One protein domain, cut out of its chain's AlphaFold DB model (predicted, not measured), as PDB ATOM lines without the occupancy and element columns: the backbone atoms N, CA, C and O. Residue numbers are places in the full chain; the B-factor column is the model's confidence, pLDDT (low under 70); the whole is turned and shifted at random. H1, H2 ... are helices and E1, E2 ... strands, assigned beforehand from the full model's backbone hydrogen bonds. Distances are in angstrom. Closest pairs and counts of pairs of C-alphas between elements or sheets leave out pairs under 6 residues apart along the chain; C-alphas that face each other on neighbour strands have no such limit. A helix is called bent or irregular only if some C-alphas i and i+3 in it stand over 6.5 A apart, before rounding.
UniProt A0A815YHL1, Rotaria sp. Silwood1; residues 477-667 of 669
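What this domain is: This is residues 477 to 667 of the 669 residues of a protein of Rotaria sp. Silwood1 (UniProt A0A815YHL1). The chain is wound in successive turns like a short solenoid: eight parallel strands stand side by side in chain order as one curved wall. The helices and linking loops make a loose second row along the wall's convex side, and its concave face is bare. The printed part has 191 residues, with 78 of them, under half, in named elements: E1 H1 E2 H2 E3 H3 E4 E5 H4 E6 E7 H5 E8, class mixed, helices and strands. It is compact, with a radius of gyration of the C-alphas of 17.0 A, and elongated, spanning 50 by 30 by 30 A.

How they stand to each other: Edge strand E1, residues 480 to 485, is parallel to E2, residues 507 to 512, with N 483 and O 509 2.8 A apart. E3, residues 533 to 536, follows beside E2 (N 510 and O 535, 2.8 A), then E4, residues 560 to 563 (N 534 and O 560, 2.9 A), and E5, residues 586 to 589 (N 561 and O 586, 2.9 A). E6, residues 610 to 613, is next (N 587 and O 610, 2.9 A), then E7, residues 636 to 640 (N 613 and O 638, 2.8 A), and edge strand E8, residues 662 to 666 (N 637 and O 662, 2.8 A). The sheet is twisted, its C-alphas up to 4.5 A off the best plane, and the way across it turns by 71 degrees. H1, residues 492 to 495, is close to but not clearly touching H2, residues 519 to 527; their closest C-alphas, of Phe 493 and Arg 521, are 6.8 A apart. H2 touches H3, residues 545 to 554, at a shallow tilt of 7 degrees, the same way; the closest C-alphas, of Ile 519 and Leu 548, are 6.5 A apart. H4, residues 595 to 603, and H5, residues 646 to 653, are apart, but only just, at 8.2 A. The helices are not on the sheet, H3 only just, with 4 pairs of C-alphas within 10 A. E1 H1 E2, E2 H2 E3, E3 H3 E4, E5 H4 E6 and E7 H5 E8 are strand-helix-strand units, two parallel neighbour strands with a helix between, each with a right-handed crossover. Every O i to N i+4 pair is within hydrogen-bond range in H3, H4 and H5; in H2 it is 0 of 5, beside 5 of 6 O i to N i+3 pairs, and H1 is too short for such a pair.

Where its parts are: E1 begins at C-alpha 480 (-41.450, -16.683, -35.019) and is 16.5 A long; E2 is 16.7 A. H2, 14.7 A, is irregular, but only just: C-alphas 521 and 524 are 6.9 A apart. H3, 14.6 A, begins at C-alpha 545 (-25.512, -33.073, -43.182). E8, 12.8 A, ends at C-alpha 666 (-9.482, -16.432, -32.050).

The domain as a whole: The two C-alphas farthest apart, of Lys 489 and Ala 658, are 52.3 A apart. The printed part has no cut. Long links join H1 to E2, E4 to E5 and E6 to E7; residues 593 to 594 pair with residues 617 to 618, parallel. The mean pLDDT of the printed part is 71.8; 83 residues are under 70, among them 484 to 503, and H1 has a mean of 39.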
ATOM      1  N   GLU A 477     -50.722 -13.523 -35.556       61.94
ATOM      2  CA  GLU A 477     -50.118 -14.554 -36.410       61.94
ATOM      3  C   GLU A 477     -48.655 -14.858 -36.041       61.94
ATOM      4  O   GLU A 477     -47.851 -13.962 -35.743       61.94
ATOM      5  N   ILE A 478     -48.273 -16.132 -36.169       63.81
ATOM      6  CA  ILE A 478     -46.966 -16.664 -35.765       63.81
ATOM      7  C   ILE A 478     -45.853 -16.183 -36.712       63.81
ATOM      8  O   ILE A 478     -45.586 -16.760 -37.762       63.81
ATOM      9  N   LYS A 479     -45.152 -15.117 -36.308       78.75
ATOM     10  CA  LYS A 479     -43.988 -14.557 -37.029       78.75
ATOM     11  C   LYS A 479     -42.658 -15.213 -36.639       78.75
ATOM     12  O   LYS A 479     -41.681 -15.075 -37.375       78.75
ATOM     13  N   LYS A 480     -42.603 -15.905 -35.496       79.62
ATOM     14  CA  LYS A 480     -41.450 -16.683 -35.019       79.62
ATOM     15  C   LYS A 480     -41.944 -17.996 -34.414       79.62
ATOM     16  O   LYS A 480     -42.882 -17.958 -33.626       79.62
ATOM     17  N   LEU A 481     -41.293 -19.111 -34.731       78.38
ATOM     18  CA  LEU A 481     -41.619 -20.434 -34.197       78.38
ATOM     19  C   LEU A 481     -40.349 -21.105 -33.659       78.38
ATOM     20  O   LEU A 481     -39.316 -21.101 -34.327       78.38
ATOM     21  N   ARG A 482     -40.428 -21.679 -32.455       76.81
ATOM     22  CA  ARG A 482     -39.394 -22.543 -31.873       76.81
ATOM     23  C   ARG A 482     -40.002 -23.923 -31.662       76.81
ATOM     24  O   ARG A 482     -40.991 -24.045 -30.947       76.81
ATOM     25  N   ILE A 483     -39.407 -24.926 -32.287       70.44
ATOM     26  CA  ILE A 483     -39.766 -26.333 -32.164       70.44
ATOM     27  C   ILE A 483     -38.683 -26.978 -31.304       70.44
ATOM     28  O   ILE A 483     -37.551 -27.133 -31.756       70.44
ATOM     29  N   TRP A 484     -39.029 -27.308 -30.061       62.88
ATOM     30  CA  TRP A 484     -38.183 -28.077 -29.150       62.88
ATOM     31  C   TRP A 484     -38.784 -29.468 -28.989       62.88
ATOM     32  O   TRP A 484     -39.971 -29.590 -28.672       62.88
ATOM     33  N   LEU A 485     -37.989 -30.505 -29.243       54.28
ATOM     34  CA  LEU A 485     -38.466 -31.885 -29.326       54.28
ATOM     35  C   LEU A 485     -37.822 -32.689 -28.202       54.28
ATOM     36  O   LEU A 485     -36.672 -33.111 -28.310       54.28
ATOM     37  N   GLY A 486     -38.577 -32.862 -27.119       45.91
ATOM     38  CA  GLY A 486     -38.184 -33.710 -25.999       45.91
ATOM     39  C   GLY A 486     -38.186 -35.203 -26.350       45.91
ATOM     40  O   GLY A 486     -38.624 -35.602 -27.428       45.91
ATOM     41  N   ILE A 487     -37.757 -36.041 -25.403       43.09
ATOM     42  CA  ILE A 487     -37.710 -37.509 -25.536       43.09
ATOM     43  C   ILE A 487     -39.124 -38.128 -25.625       43.09
ATOM     44  O   ILE A 487     -39.645 -38.700 -24.667       43.09
ATOM     45  N   THR A 488     -39.762 -38.046 -26.793       40.22
ATOM     46  CA  THR A 488     -41.008 -38.757 -27.113       40.22
ATOM     47  C   THR A 488     -40.713 -39.948 -28.018       40.22
ATOM     48  O   THR A 488     -40.261 -39.757 -29.140       40.22
ATOM     49  N   LYS A 489     -41.042 -41.172 -27.576       39.62
ATOM     50  CA  LYS A 489     -40.804 -42.450 -28.292       39.62
ATOM     51  C   LYS A 489     -41.482 -42.606 -29.678       39.62
ATOM     52  O   LYS A 489     -41.492 -43.708 -30.210       39.62
ATOM     53  N   ASN A 490     -42.097 -41.563 -30.240       39.12
ATOM     54  CA  ASN A 490     -42.769 -41.605 -31.541       39.12
ATOM     55  C   ASN A 490     -42.631 -40.264 -32.283       39.12
ATOM     56  O   ASN A 490     -43.154 -39.252 -31.824       39.12
ATOM     57  N   ASN A 491     -42.014 -40.303 -33.463       42.34
ATOM     58  CA  ASN A 491     -42.505 -39.733 -34.725       42.34
ATOM     59  C   ASN A 491     -43.162 -38.330 -34.722       42.34
ATOM     60  O   ASN A 491     -44.069 -38.088 -35.514       42.34
ATOM     61  N   PHE A 492     -42.711 -37.357 -33.923       38.22
ATOM     62  CA  PHE A 492     -43.278 -35.993 -33.959       38.22
ATOM     63  C   PHE A 492     -43.277 -35.393 -35.386       38.22
ATOM     64  O   PHE A 492     -44.265 -34.806 -35.832       38.22
ATOM     65  N   PHE A 493     -42.203 -35.625 -36.149       39.91
ATOM     66  CA  PHE A 493     -42.075 -35.198 -37.547       39.91
ATOM     67  C   PHE A 493     -42.869 -36.029 -38.577       39.91
ATOM     68  O   PHE A 493     -42.896 -35.647 -39.745       39.91
ATOM     69  N   SER A 494     -43.571 -37.111 -38.198       40.00
ATOM     70  CA  SER A 494     -44.570 -37.712 -39.104       40.00
ATOM     71  C   SER A 494     -45.871 -36.908 -39.152       40.00
ATOM     72  O   SER A 494     -46.660 -37.100 -40.072       40.00
ATOM     73  N   TRP A 495     -46.113 -36.037 -38.164       38.91
ATOM     74  CA  TRP A 495     -47.345 -35.244 -38.040       38.91
ATOM     75  C   TRP A 495     -47.111 -33.732 -38.091       38.91
ATOM     76  O   TRP A 495     -48.021 -32.993 -38.464       38.91
ATOM     77  N   PHE A 496     -45.911 -33.253 -37.748       47.03
ATOM     78  CA  PHE A 496     -45.553 -31.849 -37.933       47.03
ATOM     79  C   PHE A 496     -45.187 -31.565 -39.395       47.03
ATOM     80  O   PHE A 496     -44.028 -31.666 -39.797       47.03
ATOM     81  N   ILE A 497     -46.198 -31.211 -40.185       51.84
ATOM     82  CA  ILE A 497     -46.035 -30.700 -41.547       51.84
ATOM     83  C   ILE A 497     -45.760 -29.193 -41.468       51.84
ATOM     84  O   ILE A 497     -46.495 -28.451 -40.817       51.84
ATOM     85  N   VAL A 498     -44.701 -28.737 -42.138       58.75
ATOM     86  CA  VAL A 498     -44.546 -27.324 -42.506       58.75
ATOM     87  C   VAL A 498     -45.334 -27.107 -43.797       58.75
ATOM     88  O   VAL A 498     -45.122 -27.839 -44.760       58.75
ATOM     89  N   ASP A 499     -46.239 -26.133 -43.828       56.06
ATOM     90  CA  ASP A 499     -47.082 -25.841 -44.994       56.06
ATOM     91  C   ASP A 499     -47.414 -24.339 -45.116       56.06
ATOM     92  O   ASP A 499     -46.931 -23.493 -44.352       56.06
ATOM     93  N   SER A 500     -48.253 -23.998 -46.096       57.56
ATOM     94  CA  SER A 500     -48.671 -22.629 -46.419       57.56
ATOM     95  C   SER A 500     -49.460 -21.913 -45.307       57.56
ATOM     96  O   SER A 500     -49.530 -20.676 -45.320       57.56
ATOM     97  N   SER A 501     -49.969 -22.616 -44.285       58.12
ATOM     98  CA  SER A 501     -50.544 -21.982 -43.084       58.12
ATOM     99  C   SER A 501     -49.505 -21.163 -42.303       58.12
ATOM    100  O   SER A 501     -49.842 -20.165 -41.662       58.12
ATOM    101  N   LEU A 502     -48.220 -21.509 -42.437       66.38
ATOM    102  CA  LEU A 502     -47.084 -20.784 -41.865       66.38
ATOM    103  C   LEU A 502     -46.513 -19.708 -42.814       66.38
ATOM    104  O   LEU A 502     -45.443 -19.167 -42.550       66.38
ATOM    105  N   SER A 503     -47.224 -19.313 -43.877       67.12
ATOM    106  CA  SER A 503     -46.787 -18.323 -44.890       67.12
ATOM    107  C   SER A 503     -46.332 -16.945 -44.366       67.12
ATOM    108  O   SER A 503     -45.705 -16.173 -45.098       67.12
ATOM    109  N   ARG A 504     -46.621 -16.603 -43.102       71.75
ATOM    110  CA  ARG A 504     -46.182 -15.357 -42.433       71.75
ATOM    111  C   ARG A 504     -45.025 -15.550 -41.441       71.75
ATOM    112  O   ARG A 504     -44.568 -14.563 -40.854       71.75
ATOM    113  N   LEU A 505     -44.529 -16.777 -41.289       78.25
ATOM    114  CA  LEU A 505     -43.389 -17.133 -40.450       78.25
ATOM    115  C   LEU A 505     -42.100 -16.506 -40.998       78.25
ATOM    116  O   LEU A 505     -41.746 -16.708 -42.156       78.25
ATOM    117  N   LYS A 506     -41.393 -15.739 -40.157       85.19
ATOM    118  CA  LYS A 506     -40.140 -15.048 -40.520       85.19
ATOM    119  C   LYS A 506     -38.883 -15.667 -39.926       85.19
ATOM    120  O   LYS A 506     -37.791 -15.405 -40.421       85.19
ATOM    121  N   SER A 507     -39.022 -16.428 -38.843       87.44
ATOM    122  CA  SER A 507     -37.905 -17.085 -38.167       87.44
ATOM    123  C   SER A 507     -38.349 -18.428 -37.600       87.44
ATOM    124  O   SER A 507     -39.306 -18.472 -36.822       87.44
ATOM    125  N   LEU A 508     -37.659 -19.500 -37.982       85.69
ATOM    126  CA  LEU A 508     -37.871 -20.847 -37.462       85.69
ATOM    127  C   LEU A 508     -36.626 -21.308 -36.698       85.69
ATOM    128  O   LEU A 508     -35.509 -21.158 -37.187       85.69
ATOM    129  N   ARG A 509     -36.821 -21.883 -35.510       83.94
ATOM    130  CA  ARG A 509     -35.779 -22.517 -34.695       83.94
ATOM    131  C   ARG A 509     -36.160 -23.971 -34.429       83.94
ATOM    132  O   ARG A 509     -37.254 -24.209 -33.924       83.94
ATOM    133  N   ILE A 510     -35.282 -24.911 -34.770       78.69
ATOM    134  CA  ILE A 510     -35.504 -26.360 -34.670       78.69
ATOM    135  C   ILE A 510     -34.437 -26.966 -33.751       78.69
ATOM    136  O   ILE A 510     -33.242 -26.815 -34.000       78.69
ATOM    137  N   GLU A 511     -34.881 -27.634 -32.690       75.19
ATOM    138  CA  GLU A 511     -34.045 -28.194 -31.619       75.19
ATOM    139  C   GLU A 511     -34.499 -29.636 -31.306       75.19
ATOM    140  O   GLU A 511     -35.356 -29.837 -30.434       75.19
ATOM    141  N   PRO A 512     -33.993 -30.648 -32.035       65.12
ATOM    142  CA  PRO A 512     -34.263 -32.054 -31.771       65.12
ATOM    143  C   PRO A 512     -33.307 -32.659 -30.738       65.12
ATOM    144  O   PRO A 512     -32.096 -32.494 -30.839       65.12
ATOM    145  N   GLN A 513     -33.847 -33.429 -29.784       58.47
ATOM    146  CA  GLN A 513     -33.050 -34.286 -28.890       58.47
ATOM    147  C   GLN A 513     -32.729 -35.679 -29.467       58.47
ATOM    148  O   GLN A 513     -32.075 -36.465 -28.786       58.47
ATOM    149  N   GLN A 514     -33.212 -36.023 -30.667       57.50
ATOM    150  CA  GLN A 514     -32.937 -37.317 -31.306       57.50
ATOM    151  C   GLN A 514     -32.191 -37.141 -32.642       57.50
ATOM    152  O   GLN A 514     -32.507 -36.196 -33.368       57.50
ATOM    153  N   PRO A 515     -31.240 -38.045 -32.980       52.50
ATOM    154  CA  PRO A 515     -30.460 -38.006 -34.226       52.50
ATOM    155  C   PRO A 515     -31.292 -37.911 -35.506       52.50
ATOM    156  O   PRO A 515     -30.868 -37.305 -36.488       52.50
ATOM    157  N   ASP A 516     -32.478 -38.517 -35.500       51.56
ATOM    158  CA  ASP A 516     -33.262 -38.789 -36.701       51.56
ATOM    159  C   ASP A 516     -34.098 -37.574 -37.148       51.56
ATOM    160  O   ASP A 516     -35.326 -37.617 -37.284       51.56
ATOM    161  N   ILE A 517     -33.412 -36.455 -37.419       52.25
ATOM    162  CA  ILE A 517     -33.966 -35.389 -38.255       52.25
ATOM    163  C   ILE A 517     -34.089 -35.937 -39.679       52.25
ATOM    164  O   ILE A 517     -33.166 -35.833 -40.486       52.25
ATOM    165  N   HIS A 518     -35.253 -36.483 -40.023       54.03
ATOM    166  CA  HIS A 518     -35.586 -36.762 -41.417       54.03
ATOM    167  C   HIS A 518     -35.636 -35.442 -42.199       54.03
ATOM    168  O   HIS A 518     -36.644 -34.736 -42.181       54.03
ATOM    169  N   ILE A 519     -34.545 -35.098 -42.891       52.50
ATOM    170  CA  ILE A 519     -34.405 -33.825 -43.617       52.50
ATOM    171  C   ILE A 519     -35.442 -33.676 -44.736       52.50
ATOM    172  O   ILE A 519     -35.834 -32.554 -45.053       52.50
ATOM    173  N   SER A 520     -36.008 -34.774 -45.243       49.31
ATOM    174  CA  SER A 520     -37.163 -34.725 -46.147       49.31
ATOM    175  C   SER A 520     -38.397 -34.040 -45.552       49.31
ATOM    176  O   SER A 520     -39.197 -33.462 -46.280       49.31
ATOM    177  N   ARG A 521     -38.532 -33.992 -44.222       53.75
ATOM    178  CA  ARG A 521     -39.588 -33.226 -43.535       53.75
ATOM    179  C   ARG A 521     -39.294 -31.719 -43.477       53.75
ATOM    180  O   ARG A 521     -40.165 -30.943 -43.091       53.75
ATOM    181  N   LEU A 522     -38.097 -31.297 -43.895       59.34
ATOM    182  CA  LEU A 522     -37.691 -29.898 -44.038       59.34
ATOM    183  C   LEU A 522     -37.783 -29.379 -45.490       59.34
ATOM    184  O   LEU A 522     -37.652 -28.172 -45.672       59.34
ATOM    185  N   ILE A 523     -38.066 -30.211 -46.511       54.72
ATOM    186  CA  ILE A 523     -38.264 -29.750 -47.912       54.72
ATOM    187  C   ILE A 523     -39.221 -28.550 -47.954       54.72
ATOM    188  O   ILE A 523     -38.932 -27.514 -48.552       54.72
ATOM    189  N   ASN A 524     -40.336 -28.669 -47.230       60.69
ATOM    190  CA  ASN A 524     -41.419 -27.695 -47.201       60.69
ATOM    191  C   ASN A 524     -41.030 -26.329 -46.591       60.69
ATOM    192  O   ASN A 524     -41.840 -25.405 -46.611       60.69
ATOM    193  N   LEU A 525     -39.797 -26.144 -46.096       68.50
ATOM    194  CA  LEU A 525     -39.254 -24.807 -45.826       68.50
ATOM    195  C   LEU A 525     -39.221 -23.939 -47.097       68.50
ATOM    196  O   LEU A 525     -39.360 -22.721 -46.997       68.50
ATOM    197  N   ALA A 526     -39.118 -24.549 -48.286       67.62
ATOM    198  CA  ALA A 526     -39.265 -23.858 -49.569       67.62
ATOM    199  C   ALA A 526     -40.676 -23.262 -49.764       67.62
ATOM    200  O   ALA A 526     -40.821 -22.208 -50.382       67.62
ATOM    201  N   CYS A 527     -41.706 -23.871 -49.166       65.12
ATOM    202  CA  CYS A 527     -43.095 -23.406 -49.214       65.12
ATOM    203  C   CYS A 527     -43.382 -22.227 -48.257       65.12
ATOM    204  O   CYS A 527     -44.527 -21.787 -48.146       65.12
ATOM    205  N   LEU A 528     -42.367 -21.698 -47.557       70.88
ATOM    206  CA  LEU A 528     -42.486 -20.566 -46.632       70.88
ATOM    207  C   LEU A 528     -41.951 -19.262 -47.260       70.88
ATOM    208  O   LEU A 528     -40.804 -18.888 -47.003       70.88
ATOM    209  N   PRO A 529     -42.765 -18.481 -48.004       72.50
ATOM    210  CA  PRO A 529     -42.314 -17.334 -48.813       72.50
ATOM    211  C   PRO A 529     -41.767 -16.132 -48.015       72.50
ATOM    212  O   PRO A 529     -41.504 -15.070 -48.580       72.50
ATOM    213  N   ARG A 530     -41.645 -16.250 -46.688       79.12
ATOM    214  CA  ARG A 530     -41.181 -15.193 -45.776       79.12
ATOM    215  C   ARG A 530     -40.145 -15.677 -44.755       79.12
ATOM    216  O   ARG A 530     -39.809 -14.905 -43.858       79.12
ATOM    217  N   LEU A 531     -39.616 -16.902 -44.883       86.38
ATOM    218  CA  LEU A 531     -38.633 -17.474 -43.953       86.38
ATOM    219  C   LEU A 531     -37.243 -16.828 -44.112       86.38
ATOM    220  O   LEU A 531     -36.321 -17.398 -44.686       86.38
ATOM    221  N   PHE A 532     -37.079 -15.624 -43.569       91.12
ATOM    222  CA  PHE A 532     -35.820 -14.879 -43.632       91.12
ATOM    223  C   PHE A 532     -34.745 -15.403 -42.668       91.12
ATOM    224  O   PHE A 532     -33.572 -15.067 -42.829       91.12
ATOM    225  N   SER A 533     -35.119 -16.194 -41.658       93.31
ATOM    226  CA  SER A 533     -34.221 -16.704 -40.618       93.31
ATOM    227  C   SER A 533     -34.507 -18.171 -40.287       93.31
ATOM    228  O   SER A 533     -35.648 -18.544 -40.012       93.31
ATOM    229  N   LEU A 534     -33.457 -18.989 -40.252       91.50
ATOM    230  CA  LEU A 534     -33.510 -20.404 -39.905       91.50
ATOM    231  C   LEU A 534     -32.409 -20.716 -38.890       91.50
ATOM    232  O   LEU A 534     -31.257 -20.321 -39.065       91.50
ATOM    233  N   ILE A 535     -32.776 -21.405 -37.815       88.75
ATOM    234  CA  ILE A 535     -31.868 -21.838 -36.758       88.75
ATOM    235  C   ILE A 535     -32.067 -23.335 -36.550       88.75
ATOM    236  O   ILE A 535     -33.194 -23.762 -36.302       88.75
ATOM    237  N   ILE A 536     -31.001 -24.128 -36.623       84.94
ATOM    238  CA  ILE A 536     -31.071 -25.580 -36.421       84.94
ATOM    239  C   ILE A 536     -29.956 -25.998 -35.461       84.94
ATOM    240  O   ILE A 536     -28.795 -25.645 -35.657       84.94
ATOM    241  N   GLN A 537     -30.332 -26.721 -34.409       83.50
ATOM    242  CA  GLN A 537     -29.441 -27.233 -33.367       83.50
ATOM    243  C   GLN A 537     -29.666 -28.748 -33.217       83.50
ATOM    244  O   GLN A 537     -30.398 -29.146 -32.310       83.50
ATOM    245  N   PRO A 538     -29.150 -29.578 -34.148       74.00
ATOM    246  CA  PRO A 538     -29.199 -31.043 -34.071       74.00
ATOM    247  C   PRO A 538     -28.569 -31.622 -32.797       74.00
ATOM    248  O   PRO A 538     -27.651 -31.037 -32.230       74.00
ATOM    249  N   SER A 539     -28.990 -32.833 -32.418       68.44
ATOM    250  CA  SER A 539     -28.229 -33.703 -31.506       68.44
ATOM    251  C   SER A 539     -27.225 -34.604 -32.243       68.44
ATOM    252  O   SER A 539     -26.173 -34.923 -31.703       68.44
ATOM    253  N   ASP A 540     -27.544 -35.010 -33.475       65.50
ATOM    254  CA  ASP A 540     -26.618 -35.578 -34.465       65.50
ATOM    255  C   ASP A 540     -27.163 -35.275 -35.876       65.50
ATOM    256  O   ASP A 540     -28.355 -35.012 -36.040       65.50
ATOM    257  N   LEU A 541     -26.284 -35.273 -36.881       64.94
ATOM    258  CA  LEU A 541     -26.604 -35.145 -38.308       64.94
ATOM    259  C   LEU A 541     -25.675 -35.965 -39.226       64.94
ATOM    260  O   LEU A 541     -25.702 -35.780 -40.445       64.94
ATOM    261  N   SER A 542     -24.881 -36.878 -38.655       63.81
ATOM    262  CA  SER A 542     -23.845 -37.696 -39.310       63.81
ATOM    263  C   SER A 542     -24.197 -38.237 -40.704       63.81
ATOM    264  O   SER A 542     -23.345 -38.242 -41.589       63.81
ATOM    265  N   ARG A 543     -25.449 -38.661 -40.923       64.94
ATOM    266  CA  ARG A 543     -25.923 -39.263 -42.183       64.94
ATOM    267  C   ARG A 543     -26.608 -38.309 -43.169       64.94
ATOM    268  O   ARG A 543     -26.824 -38.712 -44.305       64.94
ATOM    269  N   TYR A 544     -26.939 -37.076 -42.777       71.44
ATOM    270  CA  TYR A 544     -27.786 -36.178 -43.585       71.44
ATOM    271  C   TYR A 544     -27.232 -34.755 -43.772       71.44
ATOM    272  O   TYR A 544     -27.845 -33.937 -44.456       71.44
ATOM    273  N   LEU A 545     -26.072 -34.431 -43.194       76.81
ATOM    274  CA  LEU A 545     -25.512 -33.073 -43.182       76.81
ATOM    275  C   LEU A 545     -25.413 -32.409 -44.571       76.81
ATOM    276  O   LEU A 545     -25.770 -31.240 -44.726       76.81
ATOM    277  N   ASN A 546     -24.985 -33.158 -45.591       77.06
ATOM    278  CA  ASN A 546     -24.877 -32.661 -46.966       77.06
ATOM    279  C   ASN A 546     -26.241 -32.255 -47.548       77.06
ATOM    280  O   ASN A 546     -26.353 -31.221 -48.210       77.06
ATOM    281  N   ASP A 547     -27.291 -33.027 -47.263       75.62
ATOM    282  CA  ASP A 547     -28.647 -32.743 -47.737       75.62
ATOM    283  C   ASP A 547     -29.306 -31.601 -46.953       75.62
ATOM    284  O   ASP A 547     -30.117 -30.866 -47.525       75.62
ATOM    285  N   LEU A 548     -28.889 -31.357 -45.699       79.50
ATOM    286  CA  LEU A 548     -29.272 -30.133 -44.993       79.50
ATOM    287  C   LEU A 548     -28.775 -28.899 -45.741       79.50
ATOM    288  O   LEU A 548     -29.555 -27.988 -46.005       79.50
ATOM    289  N   TYR A 549     -27.487 -28.864 -46.091       81.81
ATOM    290  CA  TYR A 549     -26.916 -27.722 -46.798       81.81
ATOM    291  C   TYR A 549     -27.507 -27.554 -48.204       81.81
ATOM    292  O   TYR A 549     -27.827 -26.428 -48.580       81.81
ATOM    293  N   ARG A 550     -27.738 -28.648 -48.947       79.12
ATOM    294  CA  ARG A 550     -28.429 -28.624 -50.256       79.12
ATOM    295  C   ARG A 550     -29.804 -27.966 -50.176       79.12
ATOM    296  O   ARG A 550     -30.123 -27.078 -50.972       79.12
ATOM    297  N   LEU A 551     -30.605 -28.362 -49.189       78.94
ATOM    298  CA  LEU A 551     -31.891 -27.734 -48.912       78.94
ATOM    299  C   LEU A 551     -31.712 -26.260 -48.516       78.94
ATOM    300  O   LEU A 551     -32.272 -25.374 -49.151       78.94
ATOM    301  N   VAL A 552     -30.909 -25.975 -47.492       84.00
ATOM    302  CA  VAL A 552     -30.779 -24.627 -46.916       84.00
ATOM    303  C   VAL A 552     -30.227 -23.611 -47.924       84.00
ATOM    304  O   VAL A 552     -30.668 -22.463 -47.930       84.00
ATOM    305  N   PHE A 553     -29.317 -24.011 -48.815       83.94
ATOM    306  CA  PHE A 553     -28.748 -23.117 -49.827       83.94
ATOM    307  C   PHE A 553     -29.682 -22.858 -51.017       83.94
ATOM    308  O   PHE A 553     -29.569 -21.795 -51.629       83.94
ATOM    309  N   THR A 554     -30.652 -23.739 -51.299       80.31
ATOM    310  CA  THR A 554     -31.682 -23.496 -52.332       80.31
ATOM    311  C   THR A 554     -32.835 -22.597 -51.859       80.31
ATOM    312  O   THR A 554     -33.576 -22.075 -52.695       80.31
ATOM    313  N   LEU A 555     -32.963 -22.321 -50.552       81.25
ATOM    314  CA  LEU A 555     -33.983 -21.418 -49.994       81.25
ATOM    315  C   LEU A 555     -33.737 -19.945 -50.380       81.25
ATOM    316  O   LEU A 555     -33.144 -19.172 -49.630       81.25
ATOM    317  N   LEU A 556     -34.263 -19.521 -51.535       83.00
ATOM    318  CA  LEU A 556     -34.078 -18.170 -52.099       83.00
ATOM    319  C   LEU A 556     -34.540 -17.007 -51.195       83.00
ATOM    320  O   LEU A 556     -34.081 -15.877 -51.374       83.00
ATOM    321  N   VAL A 557     -35.413 -17.263 -50.217       83.81
ATOM    322  CA  VAL A 557     -35.881 -16.266 -49.234       83.81
ATOM    323  C   VAL A 557     -35.001 -16.165 -47.982       83.81
ATOM    324  O   VAL A 557     -35.166 -15.226 -47.201       83.81
ATOM    325  N   LEU A 558     -34.080 -17.108 -47.761       91.62
ATOM    326  CA  LEU A 558     -33.358 -17.231 -46.499       91.62
ATOM    327  C   LEU A 558     -32.178 -16.259 -46.417       91.62
ATOM    328  O   LEU A 558     -31.228 -16.336 -47.190       91.62
ATOM    329  N   LYS A 559     -32.211 -15.357 -45.430       94.44
ATOM    330  CA  LYS A 559     -31.187 -14.316 -45.233       94.44
ATOM    331  C   LYS A 559     -30.254 -14.565 -44.060       94.44
ATOM    332  O   LYS A 559     -29.123 -14.085 -44.083       94.44
ATOM    333  N   SER A 560     -30.695 -15.325 -43.062       95.88
ATOM    334  CA  SER A 560     -29.888 -15.708 -41.909       95.88
ATOM    335  C   SER A 560     -30.015 -17.197 -41.621       95.88
ATOM    336  O   SER A 560     -31.121 -17.685 -41.382       95.88
ATOM    337  N   PHE A 561     -28.883 -17.897 -41.591       94.06
ATOM    338  CA  PHE A 561     -28.791 -19.288 -41.160       94.06
ATOM    339  C   PHE A 561     -27.874 -19.387 -39.936       94.06
ATOM    340  O   PHE A 561     -26.786 -18.807 -39.918       94.06
ATOM    341  N   ILE A 562     -28.330 -20.087 -38.896       91.69
ATOM    342  CA  ILE A 562     -27.555 -20.355 -37.681       91.69
ATOM    343  C   ILE A 562     -27.592 -21.859 -37.408       91.69
ATOM    344  O   ILE A 562     -28.670 -22.431 -37.247       91.69
ATOM    345  N   PHE A 563     -26.422 -22.483 -37.332       89.25
ATOM    346  CA  PHE A 563     -26.278 -23.931 -37.249       89.25
ATOM    347  C   PHE A 563     -25.404 -24.341 -36.059       89.25
ATOM    348  O   PHE A 563     -24.276 -23.879 -35.926       89.25
ATOM    349  N   PHE A 564     -25.924 -25.189 -35.174       85.25
ATOM    350  CA  PHE A 564     -25.217 -25.648 -33.974       85.25
ATOM    351  C   PHE A 564     -24.970 -27.159 -34.069       85.25
ATOM    352  O   PHE A 564     -25.878 -27.934 -33.786       85.25
ATOM    353  N   LEU A 565     -23.776 -27.572 -34.500       79.31
ATOM    354  CA  LEU A 565     -23.390 -28.977 -34.651       79.31
ATOM    355  C   LEU A 565     -21.981 -29.180 -34.087       79.31
ATOM    356  O   LEU A 565     -21.002 -28.931 -34.778       79.31
ATOM    357  N   ASP A 566     -21.881 -29.664 -32.854       72.25
ATOM    358  CA  ASP A 566     -20.598 -29.811 -32.150       72.25
ATOM    359  C   ASP A 566     -19.848 -31.124 -32.489       72.25
ATOM    360  O   ASP A 566     -18.888 -31.493 -31.819       72.25
ATOM    361  N   ASN A 567     -20.266 -31.827 -33.551       70.56
ATOM    362  CA  ASN A 567     -19.663 -33.078 -34.026       70.56
ATOM    363  C   ASN A 567     -18.762 -32.841 -35.248       70.56
ATOM    364  O   ASN A 567     -19.107 -32.076 -36.152       70.56
ATOM    365  N   TYR A 568     -17.651 -33.574 -35.325       69.19
ATOM    366  CA  TYR A 568     -16.761 -33.572 -36.487       69.19
ATOM    367  C   TYR A 568     -17.320 -34.462 -37.608       69.19
ATOM    368  O   TYR A 568     -17.205 -35.687 -37.563       69.19
ATOM    369  N   ILE A 569     -17.957 -33.852 -38.610       71.69
ATOM    370  CA  ILE A 569     -18.571 -34.545 -39.753       71.69
ATOM    371  C   ILE A 569     -18.138 -33.833 -41.038       71.69
ATOM    372  O   ILE A 569     -18.377 -32.634 -41.193       71.69
ATOM    373  N   ARG A 570     -17.518 -34.581 -41.962       72.62
ATOM    374  CA  ARG A 570     -17.056 -34.059 -43.258       72.62
ATOM    375  C   ARG A 570     -18.220 -33.604 -44.138       72.62
ATOM    376  O   ARG A 570     -19.274 -34.242 -44.163       72.62
ATOM    377  N   ILE A 571     -17.990 -32.557 -44.922       69.50
ATOM    378  CA  ILE A 571     -18.900 -32.090 -45.973       69.50
ATOM    379  C   ILE A 571     -18.443 -32.666 -47.316       69.50
ATOM    380  O   ILE A 571     -17.259 -32.651 -47.647       69.50
ATOM    381  N   THR A 572     -19.379 -33.173 -48.117       64.06
ATOM    382  CA  THR A 572     -19.087 -33.780 -49.424       64.06
ATOM    383  C   THR A 572     -19.720 -32.980 -50.561       64.06
ATOM    384  O   THR A 572     -20.921 -32.705 -50.564       64.06
ATOM    385  N   LEU A 573     -18.906 -32.620 -51.554       57.12
ATOM    386  CA  LEU A 573     -19.339 -31.933 -52.772       57.12
ATOM    387  C   LEU A 573     -20.037 -32.887 -53.767       57.12
ATOM    388  O   LEU A 573     -19.693 -34.068 -53.811       57.12
ATOM    389  N   PRO A 574     -20.943 -32.383 -54.633       51.22
ATOM    390  CA  PRO A 574     -21.454 -31.011 -54.692       51.22
ATOM    391  C   PRO A 574     -22.646 -30.764 -53.747       51.22
ATOM    392  O   PRO A 574     -23.512 -31.626 -53.556       51.22
ATOM    393  N   MET A 575     -22.722 -29.539 -53.210       58.50
ATOM    394  CA  MET A 575     -23.771 -29.103 -52.267       58.50
ATOM    395  C   MET A 575     -24.921 -28.325 -52.927       58.50
ATOM    396  O   MET A 575     -25.880 -27.984 -52.248       58.50
ATOM    397  N   ALA A 576     -24.867 -28.045 -54.231       50.75
ATOM    398  CA  ALA A 576     -26.027 -27.567 -54.984       50.75
ATOM    399  C   ALA A 576     -25.968 -28.068 -56.431       50.75
ATOM    400  O   ALA A 576     -24.963 -27.884 -57.120       50.75
ATOM    401  N   ASN A 577     -27.060 -28.680 -56.892       48.25
ATOM    402  CA  ASN A 577     -27.078 -29.450 -58.139       48.25
ATOM    403  C   ASN A 577     -27.115 -28.556 -59.398       48.25
ATOM    404  O   ASN A 577     -26.621 -28.954 -60.446       48.25
ATOM    405  N   ASN A 578     -27.645 -27.328 -59.285       49.22
ATOM    406  CA  ASN A 578     -27.978 -26.453 -60.425       49.22
ATOM    407  C   ASN A 578     -27.122 -25.175 -60.530       49.22
ATOM    408  O   ASN A 578     -27.540 -24.209 -61.160       49.22
ATOM    409  N   ARG A 579     -25.958 -25.106 -59.860       54.38
ATOM    410  CA  ARG A 579     -25.157 -23.863 -59.677       54.38
ATOM    411  C   ARG A 579     -25.917 -22.690 -59.023       54.38
ATOM    412  O   ARG A 579     -25.384 -21.587 -58.952       54.38
ATOM    413  N   GLN A 580     -27.138 -22.912 -58.538       65.62
ATOM    414  CA  GLN A 580     -27.950 -21.919 -57.844       65.62
ATOM    415  C   GLN A 580     -27.244 -21.496 -56.551       65.62
ATOM    416  O   GLN A 580     -27.029 -22.311 -55.656       65.62
ATOM    417  N   LEU A 581     -26.861 -20.224 -56.484       77.50
ATOM    418  CA  LEU A 581     -26.126 -19.661 -55.357       77.50
ATOM    419  C   LEU A 581     -27.093 -19.139 -54.290       77.50
ATOM    420  O   LEU A 581     -28.136 -18.562 -54.604       77.50
ATOM    421  N   SER A 582     -26.738 -19.330 -53.022       85.00
ATOM    422  CA  SER A 582     -27.594 -18.980 -51.893       85.00
ATOM    423  C   SER A 582     -27.701 -17.467 -51.689       85.00
ATOM    424  O   SER A 582     -26.753 -16.709 -51.916       85.00
ATOM    425  N   THR A 583     -28.865 -17.020 -51.205       89.50
ATOM    426  CA  THR A 583     -29.143 -15.604 -50.917       89.50
ATOM    427  C   THR A 583     -28.835 -15.205 -49.467       89.50
ATOM    428  O   THR A 583     -29.095 -14.053 -49.102       89.50
ATOM    429  N   ILE A 584     -28.265 -16.123 -48.669       92.56
ATOM    430  CA  ILE A 584     -27.883 -15.923 -47.262       92.56
ATOM    431  C   ILE A 584     -26.876 -14.773 -47.135       92.56
ATOM    432  O   ILE A 584     -25.829 -14.758 -47.777       92.56
ATOM    433  N   GLU A 585     -27.191 -13.824 -46.253       94.69
ATOM    434  CA  GLU A 585     -26.358 -12.657 -45.938       94.69
ATOM    435  C   GLU A 585     -25.656 -12.807 -44.573       94.69
ATOM    436  O   GLU A 585     -24.628 -12.176 -44.334       94.69
ATOM    437  N   TYR A 586     -26.168 -13.671 -43.689       95.25
ATOM    438  CA  TYR A 586     -25.633 -13.914 -42.346       95.25
ATOM    439  C   TYR A 586     -25.575 -15.419 -42.057       95.25
ATOM    440  O   TYR A 586     -26.618 -16.038 -41.832       95.25
ATOM    441  N   PHE A 587     -24.376 -16.000 -42.020       93.44
ATOM    442  CA  PHE A 587     -24.164 -17.403 -41.661       93.44
ATOM    443  C   PHE A 587     -23.360 -17.511 -40.363       93.44
ATOM    444  O   PHE A 587     -22.298 -16.906 -40.209       93.44
ATOM    445  N   VAL A 588     -23.887 -18.285 -39.418       91.19
ATOM    446  CA  VAL A 588     -23.226 -18.613 -38.154       91.19
ATOM    447  C   VAL A 588     -23.227 -20.126 -37.997       91.19
ATOM    448  O   VAL A 588     -24.291 -20.734 -38.089       91.19
ATOM    449  N   THR A 589     -22.074 -20.734 -37.729       88.56
ATOM    450  CA  THR A 589     -21.983 -22.179 -37.509       88.56
ATOM    451  C   THR A 589     -21.010 -22.559 -36.396       88.56
ATOM    452  O   THR A 589     -19.988 -21.909 -36.186       88.56
ATOM    453  N   TYR A 590     -21.361 -23.625 -35.682       87.19
ATOM    454  CA  TYR A 590     -20.521 -24.316 -34.700       87.19
ATOM    455  C   TYR A 590     -19.990 -25.643 -35.270       87.19
ATOM    456  O   TYR A 590     -19.349 -26.405 -34.566       87.19
ATOM    457  N   GLN A 591     -20.227 -25.935 -36.551       82.75
ATOM    458  CA  GLN A 591     -19.627 -27.096 -37.199       82.75
ATOM    459  C   GLN A 591     -18.092 -26.978 -37.257       82.75
ATOM    460  O   GLN A 591     -17.574 -25.954 -37.697       82.75
ATOM    461  N   PHE A 592     -17.397 -28.062 -36.899       79.69
ATOM    462  CA  PHE A 592     -16.000 -28.298 -37.281       79.69
ATOM    463  C   PHE A 592     -15.903 -28.586 -38.784       79.69
ATOM    464  O   PHE A 592     -16.629 -29.442 -39.299       79.69
ATOM    465  N   CYS A 593     -15.001 -27.903 -39.481       78.94
ATOM    466  CA  CYS A 593     -14.765 -28.096 -40.911       78.94
ATOM    467  C   CYS A 593     -13.290 -27.880 -41.257       78.94
ATOM    468  O   CYS A 593     -12.596 -27.125 -40.576       78.94
ATOM    469  N   THR A 594     -12.803 -28.480 -42.339       79.56
ATOM    470  CA  THR A 594     -11.480 -28.137 -42.879       79.56
ATOM    471  C   THR A 594     -11.505 -26.816 -43.649       79.56
ATOM    472  O   THR A 594     -12.564 -26.238 -43.924       79.56
ATOM    473  N   PHE A 595     -10.330 -26.323 -44.032       76.25
ATOM    474  CA  PHE A 595     -10.207 -25.137 -44.873       76.25
ATOM    475  C   PHE A 595     -10.885 -25.328 -46.245       76.25
ATOM    476  O   PHE A 595     -11.623 -24.451 -46.693       76.25
ATOM    477  N   ASN A 596     -10.726 -26.491 -46.884       76.50
ATOM    478  CA  ASN A 596     -11.405 -26.843 -48.137       76.50
ATOM    479  C   ASN A 596     -12.936 -26.882 -47.987       76.50
ATOM    480  O   ASN A 596     -13.661 -26.462 -48.894       76.50
ATOM    481  N   GLU A 597     -13.443 -27.361 -46.850       80.69
ATOM    482  CA  GLU A 597     -14.878 -27.391 -46.538       80.69
ATOM    483  C   GLU A 597     -15.435 -25.974 -46.294       80.69
ATOM    484  O   GLU A 597     -16.541 -25.654 -46.742       80.69
ATOM    485  N   LEU A 598     -14.646 -25.075 -45.696       80.50
ATOM    486  CA  LEU A 598     -14.973 -23.649 -45.601       80.50
ATOM    487  C   LEU A 598     -14.991 -22.965 -46.981       80.50
ATOM    488  O   LEU A 598     -15.972 -22.300 -47.318       80.50
ATOM    489  N   VAL A 599     -13.941 -23.140 -47.794       77.56
ATOM    490  CA  VAL A 599     -13.866 -22.639 -49.185       77.56
ATOM    491  C   VAL A 599     -15.081 -23.115 -49.991       77.56
ATOM    492  O   VAL A 599     -15.694 -22.344 -50.732       77.56
ATOM    493  N   THR A 600     -15.476 -24.369 -49.776       78.94
ATOM    494  CA  THR A 600     -16.667 -25.004 -50.342       78.94
ATOM    495  C   THR A 600     -17.964 -24.303 -49.921       78.94
ATOM    496  O   THR A 600     -18.719 -23.878 -50.797       78.94
ATOM    497  N   ILE A 601     -18.224 -24.103 -48.623       81.38
ATOM    498  CA  ILE A 601     -19.421 -23.378 -48.146       81.38
ATOM    499  C   ILE A 601     -19.465 -21.947 -48.706       81.38
ATOM    500  O   ILE A 601     -20.510 -21.476 -49.172       81.38
ATOM    501  N   LEU A 602     -18.320 -21.260 -48.695       81.56
ATOM    502  CA  LEU A 602     -18.184 -19.916 -49.246       81.56
ATOM    503  C   LEU A 602     -18.531 -19.880 -50.739       81.56
ATOM    504  O   LEU A 602     -19.245 -18.975 -51.164       81.56
ATOM    505  N   SER A 603     -18.130 -20.888 -51.520       80.06
ATOM    506  CA  SER A 603     -18.410 -20.957 -52.964       80.06
ATOM    507  C   SER A 603     -19.904 -20.942 -53.330       80.06
ATOM    508  O   SER A 603     -20.260 -20.484 -54.415       80.06
ATOM    509  N   TYR A 604     -20.783 -21.362 -52.414       81.31
ATOM    510  CA  TYR A 604     -22.238 -21.337 -52.589       81.31
ATOM    511  C   TYR A 604     -22.927 -20.110 -51.961       81.31
ATOM    512  O   TYR A 604     -24.142 -19.967 -52.102       81.31
ATOM    513  N   THR A 605     -22.199 -19.205 -51.293       85.62
ATOM    514  CA  THR A 605     -22.764 -18.083 -50.509       85.62
ATOM    515  C   THR A 605     -22.218 -16.693 -50.925       85.62
ATOM    516  O   THR A 605     -21.708 -15.937 -50.101       85.62
ATOM    517  N   PRO A 606     -22.367 -16.264 -52.199       85.50
ATOM    518  CA  PRO A 606     -21.804 -15.003 -52.717       85.50
ATOM    519  C   PRO A 606     -22.396 -13.727 -52.092       85.50
ATOM    520  O   PRO A 606     -21.788 -12.660 -52.162       85.50
ATOM    521  N   GLN A 607     -23.601 -13.806 -51.517       88.50
ATOM    522  CA  GLN A 607     -24.282 -12.667 -50.887       88.50
ATOM    523  C   GLN A 607     -23.891 -12.474 -49.413       88.50
ATOM    524  O   GLN A 607     -24.388 -11.553 -48.761       88.50
ATOM    525  N   LEU A 608     -23.001 -13.318 -48.883       91.25
ATOM    526  CA  LEU A 608     -22.639 -13.327 -47.474       91.25
ATOM    527  C   LEU A 608     -21.997 -11.998 -47.053       91.25
ATOM    528  O   LEU A 608     -20.975 -11.585 -47.598       91.25
ATOM    529  N   ARG A 609     -22.594 -11.339 -46.054       92.12
ATOM    530  CA  ARG A 609     -22.054 -10.147 -45.380       92.12
ATOM    531  C   ARG A 609     -21.320 -10.492 -44.098       92.12
ATOM    532  O   ARG A 609     -20.383  -9.792 -43.728       92.12
ATOM    533  N   CYS A 610     -21.778 -11.532 -43.404       91.50
ATOM    534  CA  CYS A 610     -21.244 -11.940 -42.118       91.50
ATOM    535  C   CYS A 610     -21.096 -13.459 -42.032       91.50
ATOM    536  O   CYS A 610     -22.097 -14.175 -42.117       91.50
ATOM    537  N   LEU A 611     -19.866 -13.924 -41.802       90.69
ATOM    538  CA  LEU A 611     -19.548 -15.294 -41.412       90.69
ATOM    539  C   LEU A 611     -19.104 -15.329 -39.946       90.69
ATOM    540  O   LEU A 611     -18.254 -14.536 -39.536       90.69
ATOM    541  N   LYS A 612     -19.614 -16.286 -39.167       89.44
ATOM    542  CA  LYS A 612     -19.043 -16.636 -37.858       89.44
ATOM    543  C   LYS A 612     -18.945 -18.144 -37.695       89.44
ATOM    544  O   LYS A 612     -19.971 -18.810 -37.582       89.44
ATOM    545  N   LEU A 613     -17.721 -18.650 -37.652       86.50
ATOM    546  CA  LEU A 613     -17.409 -19.982 -37.152       86.50
ATOM    547  C   LEU A 613     -17.161 -19.886 -35.636       86.50
ATOM    548  O   LEU A 613     -16.718 -18.840 -35.153       86.50
ATOM    549  N   PHE A 614     -17.450 -20.956 -34.898       83.31
ATOM    550  CA  PHE A 614     -17.234 -21.030 -33.443       83.31
ATOM    551  C   PHE A 614     -16.388 -22.225 -32.987       83.31
ATOM    552  O   PHE A 614     -15.692 -22.094 -31.982       83.31
ATOM    553  N   ASN A 615     -16.377 -23.322 -33.748       80.56
ATOM    554  CA  ASN A 615     -15.479 -24.460 -33.540       80.56
ATOM    555  C   ASN A 615     -14.375 -24.459 -34.617       80.56
ATOM    556  O   ASN A 615     -14.539 -23.844 -35.674       80.56
ATOM    557  N   SER A 616     -13.229 -25.063 -34.297       71.75
ATOM    558  CA  SER A 616     -11.950 -24.880 -35.005       71.75
ATOM    559  C   SER A 616     -11.961 -25.338 -36.467       71.75
ATOM    560  O   SER A 616     -12.639 -26.303 -36.822       71.75
ATOM    561  N   ILE A 617     -11.176 -24.643 -37.303       72.06
ATOM    562  CA  ILE A 617     -10.844 -25.104 -38.656       72.06
ATOM    563  C   ILE A 617      -9.692 -26.108 -38.583       72.06
ATOM    564  O   ILE A 617      -8.661 -25.808 -37.988       72.06
ATOM    565  N   ASP A 618      -9.849 -27.244 -39.258       71.31
ATOM    566  CA  ASP A 618      -8.797 -28.249 -39.437       71.31
ATOM    567  C   ASP A 618      -7.931 -27.994 -40.683       71.31
ATOM    568  O   ASP A 618      -8.404 -27.512 -41.717       71.31
ATOM    569  N   ILE A 619      -6.662 -28.404 -40.607       66.19
ATOM    570  CA  ILE A 619      -5.703 -28.353 -41.720       66.19
ATOM    571  C   ILE A 619      -6.001 -29.484 -42.721       66.19
ATOM    572  O   ILE A 619      -5.968 -30.663 -42.362       66.19
ATOM    573  N   ASP A 620      -6.228 -29.160 -43.997       66.94
ATOM    574  CA  ASP A 620      -6.228 -30.166 -45.068       66.94
ATOM    575  C   ASP A 620      -4.798 -30.538 -45.483       66.94
ATOM    576  O   ASP A 620      -3.919 -29.686 -45.585       66.94
ATOM    577  N   THR A 621      -4.572 -31.799 -45.861       60.81
ATOM    578  CA  THR A 621      -3.275 -32.242 -46.414       60.81
ATOM    579  C   THR A 621      -2.969 -31.677 -47.805       60.81
ATOM    580  O   THR A 621      -1.822 -31.716 -48.237       60.81
ATOM    581  N   ASN A 622      -3.984 -31.171 -48.516       62.19
ATOM    582  CA  ASN A 622      -3.866 -30.483 -49.802       62.19
ATOM    583  C   ASN A 622      -4.924 -29.372 -49.865       62.19
ATOM    584  O   ASN A 622      -6.115 -29.663 -50.007       62.19
ATOM    585  N   ILE A 623      -4.512 -28.108 -49.758       60.41
ATOM    586  CA  ILE A 623      -5.436 -26.967 -49.750       60.41
ATOM    587  C   ILE A 623      -5.726 -26.462 -51.167       60.41
ATOM    588  O   ILE A 623      -4.829 -26.125 -51.942       60.41
ATOM    589  N   GLN A 624      -7.014 -26.362 -51.493       58.88
ATOM    590  CA  GLN A 624      -7.510 -25.731 -52.707       58.88
ATOM    591  C   GLN A 624      -7.404 -24.211 -52.558       58.88
ATOM    592  O   GLN A 624      -8.311 -23.536 -52.076       58.88
ATOM    593  N   THR A 625      -6.287 -23.647 -53.015       53.47
ATOM    594  CA  THR A 625      -5.961 -22.210 -52.927       53.47
ATOM    595  C   THR A 625      -6.893 -21.289 -53.736       53.47
ATOM    596  O   THR A 625      -6.638 -20.086 -53.848       53.47
ATOM    597  N   ILE A 626      -7.974 -21.805 -54.332       54.97
ATOM    598  CA  ILE A 626      -8.857 -21.109 -55.272       54.97
ATOM    599  C   ILE A 626     -10.299 -21.111 -54.753       54.97
ATOM    600  O   ILE A 626     -11.036 -22.073 -54.949       54.97
ATOM    601  N   LEU A 627     -10.747 -19.976 -54.201       61.12
ATOM    602  CA  LEU A 627     -12.174 -19.650 -54.242       61.12
ATOM    603  C   LEU A 627     -12.583 -19.421 -55.709       61.12
ATOM    604  O   LEU A 627     -11.943 -18.604 -56.376       61.12
ATOM    605  N   PRO A 628     -13.649 -20.073 -56.206       58.38
ATOM    606  CA  PRO A 628     -14.148 -19.867 -57.567       58.38
ATOM    607  C   PRO A 628     -15.045 -18.622 -57.708       58.38
ATOM    608  O   PRO A 628     -15.514 -18.336 -58.807       58.38
ATOM    609  N   ILE A 629     -15.313 -17.889 -56.617       64.25
ATOM    610  CA  ILE A 629     -16.172 -16.694 -56.590       64.25
ATOM    611  C   ILE A 629     -15.529 -15.543 -55.803       64.25
ATOM    612  O   ILE A 629     -14.655 -15.762 -54.965       64.25
ATOM    613  N   THR A 630     -16.023 -14.320 -56.009       68.00
ATOM    614  CA  THR A 630     -15.644 -13.130 -55.235       68.00
ATOM    615  C   THR A 630     -16.687 -12.797 -54.163       68.00
ATOM    616  O   THR A 630     -17.853 -12.525 -54.454       68.00
ATOM    617  N   LEU A 631     -16.263 -12.757 -52.898       76.69
ATOM    618  CA  LEU A 631     -17.122 -12.469 -51.738       76.69
ATOM    619  C   LEU A 631     -17.315 -10.952 -51.538       76.69
ATOM    620  O   LEU A 631     -17.001 -10.384 -50.495       76.69
ATOM    621  N   SER A 632     -17.826 -10.285 -52.576       75.94
ATOM    622  CA  SER A 632     -17.864  -8.815 -52.720       75.94
ATOM    623  C   SER A 632     -18.788  -8.051 -51.756       75.94
ATOM    624  O   SER A 632     -18.829  -6.815 -51.788       75.94
ATOM    625  N   ASN A 633     -19.514  -8.767 -50.891       84.25
ATOM    626  CA  ASN A 633     -20.402  -8.227 -49.859       84.25
ATOM    627  C   ASN A 633     -19.916  -8.487 -48.419       84.25
ATOM    628  O   ASN A 633     -20.528  -7.961 -47.487       84.25
ATOM    629  N   LEU A 634     -18.850  -9.273 -48.228       87.06
ATOM    630  CA  LEU A 634     -18.422  -9.795 -46.928       87.06
ATOM    631  C   LEU A 634     -17.713  -8.715 -46.096       87.06
ATOM    632  O   LEU A 634     -16.583  -8.332 -46.386       87.06
ATOM    633  N   THR A 635     -18.389  -8.209 -45.060       89.31
ATOM    634  CA  THR A 635     -17.871  -7.157 -44.167       89.31
ATOM    635  C   THR A 635     -17.385  -7.683 -42.822       89.31
ATOM    636  O   THR A 635     -16.566  -7.020 -42.187       89.31
ATOM    637  N   ASP A 636     -17.855  -8.854 -42.389       89.44
ATOM    638  CA  ASP A 636     -17.631  -9.378 -41.042       89.44
ATOM    639  C   ASP A 636     -17.259 -10.868 -41.074       89.44
ATOM    640  O   ASP A 636     -18.045 -11.704 -41.518       89.44
ATOM    641  N   ILE A 637     -16.086 -11.217 -40.547       87.00
ATOM    642  CA  ILE A 637     -15.595 -12.595 -40.418       87.00
ATOM    643  C   ILE A 637     -15.160 -12.837 -38.972       87.00
ATOM    644  O   ILE A 637     -14.407 -12.048 -38.397       87.00
ATOM    645  N   SER A 638     -15.614 -13.946 -38.387       87.62
ATOM    646  CA  SER A 638     -15.127 -14.469 -37.108       87.62
ATOM    647  C   SER A 638     -14.766 -15.939 -37.273       87.62
ATOM    648  O   SER A 638     -15.627 -16.719 -37.677       87.62
ATOM    649  N   ILE A 639     -13.513 -16.302 -37.002       81.38
ATOM    650  CA  ILE A 639     -12.974 -17.650 -37.209       81.38
ATOM    651  C   ILE A 639     -12.057 -18.031 -36.031       81.38
ATOM    652  O   ILE A 639     -11.140 -17.270 -35.709       81.38
ATOM    653  N   PRO A 640     -12.256 -19.199 -35.398       77.50
ATOM    654  CA  PRO A 640     -11.271 -19.795 -34.515       77.50
ATOM    655  C   PRO A 640     -10.181 -20.498 -35.332       77.50
ATOM    656  O   PRO A 640     -10.473 -21.245 -36.266       77.50
ATOM    657  N   MET A 641      -8.923 -20.244 -34.984       68.25
ATOM    658  CA  MET A 641      -7.761 -20.825 -35.660       68.25
ATOM    659  C   MET A 641      -6.882 -21.511 -34.623       68.25
ATOM    660  O   MET A 641      -6.153 -20.846 -33.889       68.25
ATOM    661  N   ASN A 642      -6.960 -22.836 -34.585       62.78
ATOM    662  CA  ASN A 642      -5.999 -23.688 -33.900       62.78
ATOM    663  C   ASN A 642      -5.136 -24.319 -35.003       62.78
ATOM    664  O   ASN A 642      -5.692 -24.793 -35.989       62.78
ATOM    665  N   ASP A 643      -3.811 -24.268 -34.870       55.97
ATOM    666  CA  ASP A 643      -2.793 -24.898 -35.738       55.97
ATOM    667  C   ASP A 643      -2.766 -24.552 -37.250       55.97
ATOM    668  O   ASP A 643      -1.748 -24.780 -37.906       55.97
ATOM    669  N   VAL A 644      -3.817 -23.947 -37.820       55.62
ATOM    670  CA  VAL A 644      -3.863 -23.492 -39.224       55.62
ATOM    671  C   VAL A 644      -2.743 -22.492 -39.515       55.62
ATOM    672  O   VAL A 644      -2.618 -21.460 -38.850       55.62
ATOM    673  N   LYS A 645      -1.955 -22.765 -40.562       58.53
ATOM    674  CA  LYS A 645      -0.873 -21.881 -41.003       58.53
ATOM    675  C   LYS A 645      -1.450 -20.591 -41.578       58.53
ATOM    676  O   LYS A 645      -2.371 -20.605 -42.395       58.53
ATOM    677  N   PHE A 646      -0.880 -19.460 -41.165       62.62
ATOM    678  CA  PHE A 646      -1.355 -18.139 -41.584       62.62
ATOM    679  C   PHE A 646      -1.337 -17.960 -43.108       62.62
ATOM    680  O   PHE A 646      -2.263 -17.357 -43.640       62.62
ATOM    681  N   ASP A 647      -0.352 -18.536 -43.802       65.44
ATOM    682  CA  ASP A 647      -0.138 -18.423 -45.252       65.44
ATOM    683  C   ASP A 647      -1.388 -18.789 -46.081       65.44
ATOM    684  O   ASP A 647      -1.770 -18.090 -47.023       65.44
ATOM    685  N   GLU A 648      -2.068 -19.875 -45.708       61.81
ATOM    686  CA  GLU A 648      -3.239 -20.408 -46.416       61.81
ATOM    687  C   GLU A 648      -4.474 -19.528 -46.168       61.81
ATOM    688  O   GLU A 648      -5.219 -19.181 -47.092       61.81
ATOM    689  N   PHE A 649      -4.639 -19.071 -44.923       68.50
ATOM    690  CA  PHE A 649      -5.674 -18.112 -44.548       68.50
ATOM    691  C   PHE A 649      -5.448 -16.724 -45.163       68.50
ATOM    692  O   PHE A 649      -6.405 -16.050 -45.549       68.50
ATOM    693  N   GLU A 650      -4.194 -16.310 -45.340       70.12
ATOM    694  CA  GLU A 650      -3.841 -15.066 -46.016       70.12
ATOM    695  C   GLU A 650      -4.266 -15.099 -47.493       70.12
ATOM    696  O   GLU A 650      -4.816 -14.117 -47.992       70.12
ATOM    697  N   ILE A 651      -4.115 -16.239 -48.182       66.56
ATOM    698  CA  ILE A 651      -4.605 -16.426 -49.562       66.56
ATOM    699  C   ILE A 651      -6.138 -16.302 -49.641       66.56
ATOM    700  O   ILE A 651      -6.649 -15.704 -50.593       66.56
ATOM    701  N   LEU A 652      -6.878 -16.810 -48.647       69.06
ATOM    702  CA  LEU A 652      -8.333 -16.623 -48.538       69.06
ATOM    703  C   LEU A 652      -8.695 -15.145 -48.330       69.06
ATOM    704  O   LEU A 652      -9.499 -14.599 -49.088       69.06
ATOM    705  N   ILE A 653      -8.081 -14.479 -47.348       71.81
ATOM    706  CA  ILE A 653      -8.354 -13.069 -47.034       71.81
ATOM    707  C   ILE A 653      -7.985 -12.148 -48.207       71.81
ATOM    708  O   ILE A 653      -8.756 -11.249 -48.530       71.81
ATOM    709  N   ARG A 654      -6.888 -12.416 -48.929       69.56
ATOM    710  CA  ARG A 654      -6.496 -11.685 -50.155       69.56
ATOM    711  C   ARG A 654      -7.492 -11.819 -51.315       69.56
ATOM    712  O   ARG A 654      -7.424 -11.023 -52.249       69.56
ATOM    713  N   LYS A 655      -8.394 -12.809 -51.286       64.06
ATOM    714  CA  LYS A 655      -9.472 -13.007 -52.280       64.06
ATOM    715  C   LYS A 655     -10.833 -12.478 -51.814       64.06
ATOM    716  O   LYS A 655     -11.788 -12.472 -52.594       64.06
ATOM    717  N   ILE A 656     -10.923 -12.021 -50.569       65.69
ATOM    718  CA  ILE A 656     -12.095 -11.344 -50.019       65.69
ATOM    719  C   ILE A 656     -11.953  -9.838 -50.275       65.69
ATOM    720  O   ILE A 656     -10.860  -9.280 -50.300       65.69
ATOM    721  N   ASP A 657     -13.078  -9.189 -50.558       64.94
ATOM    722  CA  ASP A 657     -13.128  -7.799 -51.009       64.94
ATOM    723  C   ASP A 657     -12.628  -6.823 -49.924       64.94
ATOM    724  O   ASP A 657     -12.894  -7.002 -48.734       64.94
ATOM    725  N   ALA A 658     -11.954  -5.745 -50.342       60.59
ATOM    726  CA  ALA A 658     -11.421  -4.692 -49.469       60.59
ATOM    727  C   ALA A 658     -12.485  -3.974 -48.603       60.59
ATOM    728  O   ALA A 658     -12.148  -3.163 -47.742       60.59
ATOM    729  N   LYS A 659     -13.776  -4.276 -48.801       70.88
ATOM    730  CA  LYS A 659     -14.887  -3.922 -47.904       70.88
ATOM    731  C   LYS A 659     -14.889  -4.667 -46.560       70.88
ATOM    732  O   LYS A 659     -15.740  -4.327 -45.736       70.88
ATOM    733  N   LEU A 660     -14.017  -5.653 -46.320       80.81
ATOM    734  CA  LEU A 660     -13.916  -6.350 -45.030       80.81
ATOM    735  C   LEU A 660     -13.625  -5.351 -43.891       80.81
ATOM    736  O   LEU A 660     -12.580  -4.708 -43.861       80.81
ATOM    737  N   LYS A 661     -14.565  -5.205 -42.947       86.00
ATOM    738  CA  LYS A 661     -14.517  -4.215 -41.847       86.00
ATOM    739  C   LYS A 661     -14.116  -4.828 -40.514       86.00
ATOM    740  O   LYS A 661     -13.551  -4.144 -39.666       86.00
ATOM    741  N   VAL A 662     -14.477  -6.090 -40.305       84.62
ATOM    742  CA  VAL A 662     -14.264  -6.819 -39.057       84.62
ATOM    743  C   VAL A 662     -13.690  -8.184 -39.396       84.62
ATOM    744  O   VAL A 662     -14.393  -9.043 -39.916       84.62
ATOM    745  N   LEU A 663     -12.423  -8.390 -39.047       85.25
ATOM    746  CA  LEU A 663     -11.802  -9.705 -38.982       85.25
ATOM    747  C   LEU A 663     -11.541 -10.031 -37.509       85.25
ATOM    748  O   LEU A 663     -10.889  -9.263 -36.803       85.25
ATOM    749  N   ARG A 664     -12.077 -11.155 -37.035       84.56
ATOM    750  CA  ARG A 664     -11.805 -11.713 -35.708       84.56
ATOM    751  C   ARG A 664     -11.203 -13.096 -35.886       84.56
ATOM    752  O   ARG A 664     -11.899 -14.013 -36.311       84.56
ATOM    753  N   VAL A 665      -9.931 -13.223 -35.536       80.44
ATOM    754  CA  VAL A 665      -9.258 -14.512 -35.368       80.44
ATOM    755  C   VAL A 665      -9.184 -14.795 -33.872       80.44
ATOM    756  O   VAL A 665      -8.782 -13.918 -33.106       80.44
ATOM    757  N   THR A 666      -9.600 -15.986 -33.447       75.31
ATOM    758  CA  THR A 666      -9.482 -16.432 -32.050       75.31
ATOM    759  C   THR A 666      -8.674 -17.717 -31.976       75.31
ATOM    760  O   THR A 666      -9.179 -18.788 -32.299       75.31
ATOM    761  N   THR A 667      -7.423 -17.614 -31.542       69.00
ATOM    762  CA  THR A 667      -6.584 -18.768 -31.203       69.00
ATOM    763  C   THR A 667      -7.000 -19.313 -29.841       69.00
ATOM    764  O   THR A 667      -7.060 -18.538 -28.880       69.00
TER     765      THR A 667